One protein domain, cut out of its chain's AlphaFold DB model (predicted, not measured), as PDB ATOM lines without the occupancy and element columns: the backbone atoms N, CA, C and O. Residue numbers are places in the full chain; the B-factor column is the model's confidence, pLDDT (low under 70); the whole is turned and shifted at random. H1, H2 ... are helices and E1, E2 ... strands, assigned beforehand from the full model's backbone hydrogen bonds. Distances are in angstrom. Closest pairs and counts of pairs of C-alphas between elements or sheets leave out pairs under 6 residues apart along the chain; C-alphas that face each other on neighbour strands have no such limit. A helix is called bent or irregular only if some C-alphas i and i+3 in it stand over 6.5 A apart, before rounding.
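Overview. This is residues 104 to 177 of the 293 residues of an uncharacterized protein of Gonapodya prolifera (strain JEL478) (UniProt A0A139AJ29). An elongated, mostly helical body has the helix H2 in its middle, with H4 packed on one side of it and a thin strand-and-loop stretch, holding E1, H1 and E2, along the other side. E1 is by the last residue of H2, H1 and E2 are by its first residues, and H3 lies beyond the start of H4, about perpendicular to it and near the end of H2. The printed part has 74 residues, with four named helices and two named strands in the order E1, H1, E2, H2, H3, H4; the class is mostly helix, and no two of the named strands pair. The whole is only just compact, close to loose, with a radius of gyration of the C-alphas of 13.2 A, and the C-alphas span 39 by 25 by 18 A along their three main axes.

Arrangement. Begin with H2, residues 133 to 145, the longest helix, whose centre is 5.2 A from the mean of all C-alphas. Look next at H4, residues 164 to 175, which touches H2 with its residues 164 to 169 alone; the closest C-alphas, those of Leu 140 and Ala 165, are 5.1 A apart. The two helices run opposite ways at a shallow tilt of 34 degrees, only just short of steep. H1, residues 119 to 123, touches H2 at residues 133 to 134 of H2 alone, and the closest C-alphas are those of Lys 122 and Lys 134, 5.5 A apart. H3, residues 153 to 161, is close to H2 but not clearly touching: the closest C-alphas, of Thr 144 and Phe 160, are 6.1 A apart, and the lines stand at a steep tilt of 58 degrees, opposite ways. H3 is also close to H4 but not clearly touching, about perpendicular at 82 degrees, with the closest C-alphas, of Phe 160 and Phe 166, 6.4 A apart. Now find E1, residues 111 to 114; its closest approach to H2 is 4.8 A, between the C-alphas of Gly 113 and Glu 145. E2, residues 124 to 126, comes closest to H2 at the C-alphas of Ala 125 and Phe 133, 5.2 A apart. Both strands pair with no named strand, but residues 104 to 105 pair antiparallel with residues 111 to 113 of E1, and residues 125 to 126 of E2 with residues 131 to 132. E1 and E2 are apart, and H1 is apart from H3 and H4. In H2, H3 and H4 every O i to N i+4 pair is within hydrogen-bond range; in H1 it is 0 of 1, while 2 of its 2 O i to N i+3 pairs are within range.

Along the chain. Find C-alpha 133 at (124.599, 93.150, 77.118); from there H2 runs 18.1 A to C-alpha 145 at (137.560, 100.604, 87.257). H3 measures 12.1 A from its first to its last C-alpha, and H4 measures 17.1 A, ending at C-alpha 175 at (117.175, 100.760, 75.030). Earlier in the printed part, E1 spans 8.6 A from C-alpha 111 at (134.839, 102.580, 95.525). H1 spans 7.8 A and is neither bent nor irregular, but only just: C-alphas 120 and 123 are 6.1 A apart. E2 follows H1 directly and spans 7.0 A.

Size, cuts and confidence. The two C-alphas farthest apart are those of Ser 108 and Val 128, at 40.1 A, while the first and last printed C-alphas, of Val 104 and Gln 177, are 25.9 A apart. The printed part has no cut. The links E1 to H1, H1 to E2 and H3 to H4 are tight; E2 to H2, with 6 residues, and H2 to H3, with 7, are short, and there is no long link. The mean pLDDT of the printed part is 96.5, and no printed residue is under 70.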
ATOM      1  N   VAL A 104     130.986  98.545  94.109       95.44
ATOM      2  CA  VAL A 104     131.724  97.748  95.096       95.44
ATOM      3  C   VAL A 104     132.744  98.612  95.819       95.44
ATOM      4  O   VAL A 104     133.471  99.399  95.204       95.44
ATOM      5  N   ARG A 105     132.825  98.410  97.137       95.94
ATOM      6  CA  ARG A 105     133.880  98.954  97.989       95.94
ATOM      7  C   ARG A 105     134.876  97.864  98.365       95.94
ATOM      8  O   ARG A 105     134.476  96.738  98.651       95.94
ATOM      9  N   ASN A 106     136.163  98.193  98.360       95.25
ATOM     10  CA  ASN A 106     137.197  97.287  98.863       95.25
ATOM     11  C   ASN A 106     137.238  97.280 100.407       95.25
ATOM     12  O   ASN A 106     136.498  98.014 101.062       95.25
ATOM     13  N   ALA A 107     138.131  96.478 100.997       95.12
ATOM     14  CA  ALA A 107     138.286  96.377 102.456       95.12
ATOM     15  C   ALA A 107     138.654  97.711 103.139       95.12
ATOM     16  O   ALA A 107     138.360  97.902 104.314       95.12
ATOM     17  N   SER A 108     139.263  98.642 102.402       95.12
ATOM     18  CA  SER A 108     139.583  99.998 102.867       95.12
ATOM     19  C   SER A 108     138.432 100.992 102.659       95.12
ATOM     20  O   SER A 108     138.610 102.184 102.882       95.12
ATOM     21  N   GLY A 109     137.265 100.535 102.194       95.06
ATOM     22  CA  GLY A 109     136.089 101.367 101.951       95.06
ATOM     23  C   GLY A 109     136.106 102.149 100.634       95.06
ATOM     24  O   GLY A 109     135.159 102.890 100.370       95.06
ATOM     25  N   LEU A 110     137.122 101.986  99.781       97.06
ATOM     26  CA  LEU A 110     137.238 102.717  98.514       97.06
ATOM     27  C   LEU A 110     136.299 102.130  97.459       97.06
ATOM     28  O   LEU A 110     136.290 100.915  97.270       97.06
ATOM     29  N   CYS A 111     135.571 102.975  96.728       96.69
ATOM     30  CA  CYS A 111     134.839 102.580  95.525       96.69
ATOM     31  C   CYS A 111     135.833 102.148  94.437       96.69
ATOM     32  O   CYS A 111     136.674 102.949  94.027       96.69
ATOM     33  N   VAL A 112     135.740 100.897  93.980       95.38
ATOM     34  CA  VAL A 112     136.728 100.289  93.061       95.38
ATOM     35  C   VAL A 112     136.143  99.798  91.738       95.38
ATOM     36  O   VAL A 112     136.894  99.400  90.857       95.38
ATOM     37  N   GLY A 113     134.820  99.824  91.575       95.50
ATOM     38  CA  GLY A 113     134.166  99.347  90.359       95.50
ATOM     39  C   GLY A 113     132.753  98.855  90.633       95.50
ATOM     40  O   GLY A 113     132.099  99.323  91.568       95.50
ATOM     41  N   LEU A 114     132.297  97.895  89.831       96.88
ATOM     42  CA  LEU A 114     130.970  97.287  89.941       96.88
ATOM     43  C   LEU A 114     131.054  95.819  90.358       96.88
ATOM     44  O   LEU A 114     132.048  95.138  90.104       96.88
ATOM     45  N   SER A 115     129.981  95.323  90.967       95.88
ATOM     46  CA  SER A 115     129.821  93.901  91.249       95.88
ATOM     47  C   SER A 115     129.626  93.098  89.964       95.88
ATOM     48  O   SER A 115     129.292  93.634  88.902       95.88
ATOM     49  N   LYS A 116     129.867  91.784  90.053       95.44
ATOM     50  CA  LYS A 116     129.644  90.873  88.929       95.44
ATOM     51  C   LYS A 116     128.152  90.862  88.557       95.44
ATOM     52  O   LYS A 116     127.316  90.776  89.457       95.44
ATOM     53  N   PRO A 117     127.802  90.905  87.261       96.94
ATOM     54  CA  PRO A 117     126.418  90.755  86.831       96.94
ATOM     55  C   PRO A 117     125.873  89.354  87.127       96.94
ATOM     56  O   PRO A 117     126.623  88.386  87.265       96.94
ATOM     57  N   TYR A 118     124.550  89.218  87.163       97.75
ATOM     58  CA  TYR A 118     123.896  87.911  87.246       97.75
ATOM     59  C   TYR A 118     124.048  87.134  85.938       97.75
ATOM     60  O   TYR A 118     124.051  87.727  84.860       97.75
ATOM     61  N   ILE A 119     124.142  85.802  86.019       97.81
ATOM     62  CA  ILE A 119     124.305  84.913  84.855       97.81
ATOM     63  C   ILE A 119     123.201  85.100  83.807       97.81
ATOM     64  O   ILE A 119     123.461  84.959  82.615       97.81
ATOM     65  N   PHE A 120     122.006  85.513  84.231       98.25
ATOM     66  CA  PHE A 120     120.907  85.904  83.349       98.25
ATOM     67  C   PHE A 120     121.339  86.928  82.285       98.25
ATOM     68  O   PHE A 120     121.037  86.775  81.102       98.25
ATOM     69  N   ASN A 121     122.143  87.917  82.677       97.88
ATOM     70  CA  ASN A 121     122.567  89.016  81.812       97.88
ATOM     71  C   ASN A 121     123.465  88.567  80.655       97.88
ATOM     72  O   ASN A 121     123.552  89.265  79.643       97.88
ATOM     73  N   LYS A 122     124.138  87.415  80.789       97.00
ATOM     74  CA  LYS A 122     125.037  86.860  79.764       97.00
ATOM     75  C   LYS A 122     124.325  86.633  78.432       97.00
ATOM     76  O   LYS A 122     124.952  86.708  77.377       97.00
ATOM     77  N   PHE A 123     123.032  86.342  78.502       98.19
ATOM     78  CA  PHE A 123     122.200  85.951  77.372       98.19
ATOM     79  C   PHE A 123     121.352  87.102  76.827       98.19
ATOM     80  O   PHE A 123     120.579  86.904  75.892       98.19
ATOM     81  N   MET A 124     121.483  88.304  77.391       98.56
ATOM     82  CA  MET A 124     120.718  89.470  76.967       98.56
ATOM     83  C   MET A 124     121.378  90.184  75.782       98.56
ATOM     84  O   MET A 124     122.603  90.326  75.733       98.56
ATOM     85  N   ALA A 125     120.566  90.692  74.859       98.31
ATOM     86  CA  ALA A 125     121.007  91.483  73.716       98.31
ATOM     87  C   ALA A 125     120.193  92.775  73.577       98.31
ATOM     88  O   ALA A 125     118.969  92.782  73.723       98.31
ATOM     89  N   ASP A 126     120.908  93.857  73.277       97.69
ATOM     90  CA  ASP A 126     120.381  95.142  72.833       97.69
ATOM     91  C   ASP A 126     119.905  94.960  71.396       97.69
ATOM     92  O   ASP A 126     120.704  94.878  70.462       97.69
ATOM     93  N   ASN A 127     118.590  94.851  71.235       95.19
ATOM     94  CA  ASN A 127     117.949  94.619  69.949       95.19
ATOM     95  C   ASN A 127     117.910  95.893  69.084       95.19
ATOM     96  O   ASN A 127     117.684  95.813  67.881       95.19
ATOM     97  N   VAL A 128     118.143  97.066  69.680       95.44
ATOM     98  CA  VAL A 128     118.148  98.357  68.978       95.44
ATOM     99  C   VAL A 128     119.493  98.581  68.292       95.44
ATOM    100  O   VAL A 128     119.539  98.980  67.131       95.44
ATOM    101  N   ASN A 129     120.591  98.309  68.999       95.75
ATOM    102  CA  ASN A 129     121.949  98.538  68.502       95.75
ATOM    103  C   ASN A 129     122.669  97.255  68.063       95.75
ATOM    104  O   ASN A 129     123.789  97.343  67.562       95.75
ATOM    105  N   ASN A 130     122.046  96.083  68.230       95.75
ATOM    106  CA  ASN A 130     122.598  94.768  67.895       95.75
ATOM    107  C   ASN A 130     123.920  94.464  68.630       95.75
ATOM    108  O   ASN A 130     124.925  94.091  68.021       95.75
ATOM    109  N   ILE A 131     123.925  94.668  69.951       96.81
ATOM    110  CA  ILE A 131     125.090  94.463  70.827       96.81
ATOM    111  C   ILE A 131     124.692  93.546  71.985       96.81
ATOM    112  O   ILE A 131     123.594  93.656  72.531       96.81
ATOM    113  N   TRP A 132     125.572  92.638  72.409       97.94
ATOM    114  CA  TRP A 132     125.293  91.833  73.596       97.94
ATOM    115  C   TRP A 132     125.416  92.674  74.864       97.94
ATOM    116  O   TRP A 132     126.358  93.448  75.038       97.94
ATOM    117  N   PHE A 133     124.522  92.458  75.829       97.50
ATOM    118  CA  PHE A 133     124.599  93.150  77.118       97.50
ATOM    119  C   PHE A 133     125.899  92.834  77.867       97.50
ATOM    120  O   PHE A 133     126.388  93.683  78.608       97.50
ATOM    121  N   LYS A 134     126.508  91.660  77.655       96.62
ATOM    122  CA  LYS A 134     127.835  91.347  78.211       96.62
ATOM    123  C   LYS A 134     128.923  92.314  77.718       96.62
ATOM    124  O   LYS A 134     129.771  92.711  78.510       96.62
ATOM    125  N   ASP A 135     128.844  92.753  76.461       97.31
ATOM    126  CA  ASP A 135     129.816  93.673  75.861       97.31
ATOM    127  C   ASP A 135     129.607  95.086  76.435       97.31
ATOM    128  O   ASP A 135     130.556  95.810  76.738       97.31
ATOM    129  N   HIS A 136     128.348  95.469  76.691       97.69
ATOM    130  CA  HIS A 136     128.046  96.669  77.473       97.69
ATOM    131  C   HIS A 136     128.583  96.575  78.902       97.69
ATOM    132  O   HIS A 136     129.201  97.526  79.378       97.69
ATOM    133  N   ALA A 137     128.378  95.447  79.587       97.31
ATOM    134  CA  ALA A 137     128.848  95.251  80.954       97.31
ATOM    135  C   ALA A 137     130.376  95.357  81.059       97.31
ATOM    136  O   ALA A 137     130.872  95.959  82.010       97.31
ATOM    137  N   GLU A 138     131.114  94.832  80.079       96.25
ATOM    138  CA  GLU A 138     132.573  94.944  80.008       96.25
ATOM    139  C   GLU A 138     133.028  96.405  79.903       96.25
ATOM    140  O   GLU A 138     133.827  96.861  80.722       96.25
ATOM    141  N   VAL A 139     132.453  97.176  78.969       97.12
ATOM    142  CA  VAL A 139     132.760  98.610  78.807       97.12
ATOM    143  C   VAL A 139     132.433  99.400  80.074       97.12
ATOM    144  O   VAL A 139     133.204 100.271  80.481       97.12
ATOM    145  N   LEU A 140     131.291  99.116  80.705       97.81
ATOM    146  CA  LEU A 140     130.865  99.814  81.916       97.81
ATOM    147  C   LEU A 140     131.777  99.508  83.099       97.81
ATOM    148  O   LEU A 140     132.208 100.436  83.782       97.81
ATOM    149  N   ARG A 141     132.128  98.235  83.300       96.56
ATOM    150  CA  ARG A 141     133.075  97.827  84.336       96.56
ATOM    151  C   ARG A 141     134.440  98.474  84.136       96.56
ATOM    152  O   ARG A 141     134.903  99.158  85.045       96.56
ATOM    153  N   ALA A 142     135.020  98.366  82.941       96.69
ATOM    154  CA  ALA A 142     136.305  98.990  82.629       96.69
ATOM    155  C   ALA A 142     136.271 100.512  82.856       96.69
ATOM    156  O   ALA A 142     137.190 101.087  83.435       96.69
ATOM    157  N   GLY A 143     135.173 101.173  82.471       97.19
ATOM    158  CA  GLY A 143     134.972 102.596  82.729       97.19
ATOM    159  C   GLY A 143     134.948 102.940  84.219       97.19
ATOM    160  O   GLY A 143     135.615 103.884  84.634       97.19
ATOM    161  N   THR A 144     134.237 102.164  85.039       96.50
ATOM    162  CA  THR A 144     134.211 102.366  86.498       96.50
ATOM    163  C   THR A 144     135.535 102.048  87.192       96.50
ATOM    164  O   THR A 144     135.909 102.758  88.119       96.50
ATOM    165  N   GLU A 145     136.254 101.026  86.730       95.56
ATOM    166  CA  GLU A 145     137.560 100.604  87.257       95.56
ATOM    167  C   GLU A 145     138.671 101.600  86.859       95.56
ATOM    168  O   GLU A 145     139.669 101.736  87.563       95.56
ATOM    169  N   SER A 146     138.485 102.358  85.767       96.00
ATOM    170  CA  SER A 146     139.416 103.417  85.344       96.00
ATOM    171  C   SER A 146     139.368 104.680  86.215       96.00
ATOM    172  O   SER A 146     140.278 105.511  86.167       96.00
ATOM    173  N   VAL A 147     138.307 104.852  87.011       96.75
ATOM    174  CA  VAL A 147     138.169 105.983  87.932       96.75
ATOM    175  C   VAL A 147     139.102 105.783  89.121       96.75
ATOM    176  O   VAL A 147     139.069 104.744  89.772       96.75
ATOM    177  N   THR A 148     139.889 106.808  89.466       97.12
ATOM    178  CA  THR A 148     140.745 106.773  90.660       97.12
ATOM    179  C   THR A 148     139.919 106.419  91.906       97.12
ATOM    180  O   THR A 148     139.012 107.198  92.248       97.12
ATOM    181  N   PRO A 149     140.231 105.301  92.597       96.75
ATOM    182  CA  PRO A 149     139.487 104.859  93.770       96.75
ATOM    183  C   PRO A 149     139.443 105.921  94.868       96.75
ATOM    184  O   PRO A 149     140.395 106.674  95.067       96.75
ATOM    185  N   THR A 150     138.319 105.994  95.573       97.06
ATOM    186  CA  THR A 150     138.084 106.968  96.646       97.06
ATOM    187  C   THR A 150     136.994 106.450  97.581       97.06
ATOM    188  O   THR A 150     136.095 105.734  97.147       97.06
ATOM    189  N   ASP A 151     137.056 106.796  98.862       95.94
ATOM    190  CA  ASP A 151     136.013 106.495  99.855       95.94
ATOM    191  C   ASP A 151     134.784 107.415  99.704       95.94
ATOM    192  O   ASP A 151     133.649 107.004  99.971       95.94
ATOM    193  N   ASN A 152     134.986 108.632  99.192       96.00
ATOM    194  CA  ASN A 152     133.934 109.584  98.850       96.00
ATOM    195  C   ASN A 152     133.138 109.157  97.595       96.00
ATOM    196  O   ASN A 152     133.612 109.282  96.463       96.00
ATOM    197  N   TYR A 153     131.898 108.700  97.801       93.69
ATOM    198  CA  TYR A 153     131.000 108.253  96.727       93.69
ATOM    199  C   TYR A 153     130.680 109.358  95.713       93.69
ATOM    200  O   TYR A 153     130.720 109.109  94.512       93.69
ATOM    201  N   THR A 154     130.411 110.580  96.179       94.25
ATOM    202  CA  THR A 154     130.081 111.718  95.311       94.25
ATOM    203  C   THR A 154     131.235 112.037  94.367       94.25
ATOM    204  O   THR A 154     131.029 112.179  93.165       94.25
ATOM    205  N   LEU A 155     132.467 112.056  94.883       96.06
ATOM    206  CA  LEU A 155     133.659 112.285  94.068       96.06
ATOM    207  C   LEU A 155     133.895 111.151  93.060       96.06
ATOM    208  O   LEU A 155     134.262 111.405  91.912       96.06
ATOM    209  N   TRP A 156     133.682 109.898  93.470       96.00
ATOM    210  CA  TRP A 156     133.752 108.754  92.558       96.00
ATOM    211  C   TRP A 156     132.731 108.889  91.420       96.00
ATOM    212  O   TRP A 156     133.086 108.757  90.250       96.00
ATOM    213  N   LEU A 157     131.486 109.229  91.758       95.12
ATOM    214  CA  LEU A 157     130.387 109.397  90.814       95.12
ATOM    215  C   LEU A 157     130.646 110.548  89.835       95.12
ATOM    216  O   LEU A 157     130.476 110.384  88.629       95.12
ATOM    217  N   GLU A 158     131.132 111.694  90.313       95.25
ATOM    218  CA  GLU A 158     131.537 112.816  89.459       95.25
ATOM    219  C   GLU A 158     132.627 112.435  88.456       95.25
ATOM    220  O   GLU A 158     132.590 112.870  87.303       95.25
ATOM    221  N   ARG A 159     133.598 111.616  88.873       96.31
ATOM    222  CA  ARG A 159     134.640 111.102  87.978       96.31
ATOM    223  C   ARG A 159     134.059 110.111  86.975       96.31
ATOM    224  O   ARG A 159     134.349 110.230  85.787       96.31
ATOM    225  N   PHE A 160     133.197 109.195  87.416       96.44
ATOM    226  CA  PHE A 160     132.535 108.238  86.533       96.44
ATOM    227  C   PHE A 160     131.681 108.938  85.468       96.44
ATOM    228  O   PHE A 160     131.792 108.597  84.291       96.44
ATOM    229  N   ARG A 161     130.933 109.990  85.834       95.88
ATOM    230  CA  ARG A 161     130.130 110.826  84.916       95.88
ATOM    231  C   ARG A 161     130.928 111.425  83.752       95.88
ATOM    232  O   ARG A 161     130.349 111.727  82.710       95.88
ATOM    233  N   ARG A 162     132.246 111.594  83.909       95.81
ATOM    234  CA  ARG A 162     133.153 112.121  82.872       95.81
ATOM    235  C   ARG A 162     133.691 111.041  81.931       95.81
ATOM    236  O   ARG A 162     134.340 111.370  80.943       95.81
ATOM    237  N   THR A 163     133.444 109.765  82.221       97.00
ATOM    238  CA  THR A 163     133.909 108.652  81.387       97.00
ATOM    239  C   THR A 163     132.978 108.417  80.188       97.00
ATOM    240  O   THR A 163     131.765 108.629  80.288       97.00
ATOM    241  N   PRO A 164     133.489 107.886  79.061       96.81
ATOM    242  CA  PRO A 164     132.642 107.423  77.959       96.81
ATOM    243  C   PRO A 164     131.647 106.324  78.371       96.81
ATOM    244  O   PRO A 164     130.552 106.233  77.814       96.81
ATOM    245  N   ALA A 165     132.000 105.516  79.376       97.50
ATOM    246  CA  ALA A 165     131.136 104.473  79.921       97.50
ATOM    247  C   ALA A 165     129.830 105.040  80.500       97.50
ATOM    248  O   ALA A 165     128.772 104.455  80.289       97.50
ATOM    249  N   PHE A 166     129.852 106.219  81.126       96.94
ATOM    250  CA  PHE A 166     128.621 106.849  81.612       96.94
ATOM    251  C   PHE A 166     127.643 107.188  80.473       96.94
ATOM    252  O   PHE A 166     126.434 107.005  80.597       96.94
ATOM    253  N   SER A 167     128.158 107.625  79.317       95.75
ATOM    254  CA  SER A 167     127.329 107.830  78.119       95.75
ATOM    255  C   SER A 167     126.705 106.517  77.638       95.75
ATOM    256  O   SER A 167     125.510 106.466  77.348       95.75
ATOM    257  N   ARG A 168     127.484 105.426  77.643       96.94
ATOM    258  CA  ARG A 168     126.982 104.089  77.304       96.94
ATOM    259  C   ARG A 168     125.860 103.639  78.244       96.94
ATOM    260  O   ARG A 168     124.864 103.102  77.770       96.94
ATOM    261  N   ALA A 169     126.001 103.895  79.542       97.44
ATOM    262  CA  ALA A 169     125.005 103.548  80.553       97.44
ATOM    263  C   ALA A 169     123.670 104.290  80.335       97.44
ATOM    264  O   ALA A 169     122.603 103.698  80.498       97.44
ATOM    265  N   ARG A 170     123.719 105.557  79.887       96.19
ATOM    266  CA  ARG A 170     122.532 106.332  79.470       96.19
ATOM    267  C   ARG A 170     121.863 105.756  78.228       96.19
ATOM    268  O   ARG A 170     120.642 105.638  78.186       96.19
ATOM    269  N   THR A 171     122.644 105.393  77.208       95.19
ATOM    270  CA  THR A 171     122.099 104.745  76.003       95.19
ATOM    271  C   THR A 171     121.373 103.455  76.363       95.19
ATOM    272  O   THR A 171     120.267 103.229  75.881       95.19
ATOM    273  N   LEU A 172     121.955 102.642  77.245       96.62
ATOM    274  CA  LEU A 172     121.371 101.361  77.620       96.62
ATOM    275  C   LEU A 172     120.071 101.506  78.421       96.62
ATOM    276  O   LEU A 172     119.162 100.691  78.254       96.62
ATOM    277  N   LEU A 173     119.942 102.560  79.237       96.62
ATOM    278  CA  LEU A 173     118.665 102.872  79.877       96.62
ATOM    279  C   LEU A 173     117.576 103.129  78.827       96.62
ATOM    280  O   LEU A 173     116.508 102.537  78.919       96.62
ATOM    281  N   ARG A 174     117.864 103.925  77.786       95.88
ATOM    282  CA  ARG A 174     116.899 104.212  76.705       95.88
ATOM    283  C   ARG A 174     116.506 102.965  75.916       95.88
ATOM    284  O   ARG A 174     115.344 102.806  75.571       95.88
ATOM    285  N   VAL A 175     117.456 102.069  75.653       96.81
ATOM    286  CA  VAL A 175     117.175 100.760  75.030       96.81
ATOM    287  C   VAL A 175     116.226  99.946  75.910       96.81
ATOM    288  O   VAL A 175     115.259  99.368  75.426       96.81
ATOM    289  N   SER A 176     116.468  99.957  77.220       96.62
ATOM    290  CA  SER A 176     115.640  99.263  78.215       96.62
ATOM    291  C   SER A 176     114.291  99.946  78.472       96.62
ATOM    292  O   SER A 176     113.459  99.388  79.182       96.62
ATOM    293  N   GLN A 177     114.086 101.128  77.887       95.56
ATOM    294  CA  GLN A 177     112.838 101.889  77.862       95.56
ATOM    295  C   GLN A 177     112.152 101.854  76.488       95.56
ATOM    296  O   GLN A 177     111.222 102.608  76.224       95.56
TER     297      GLN A 177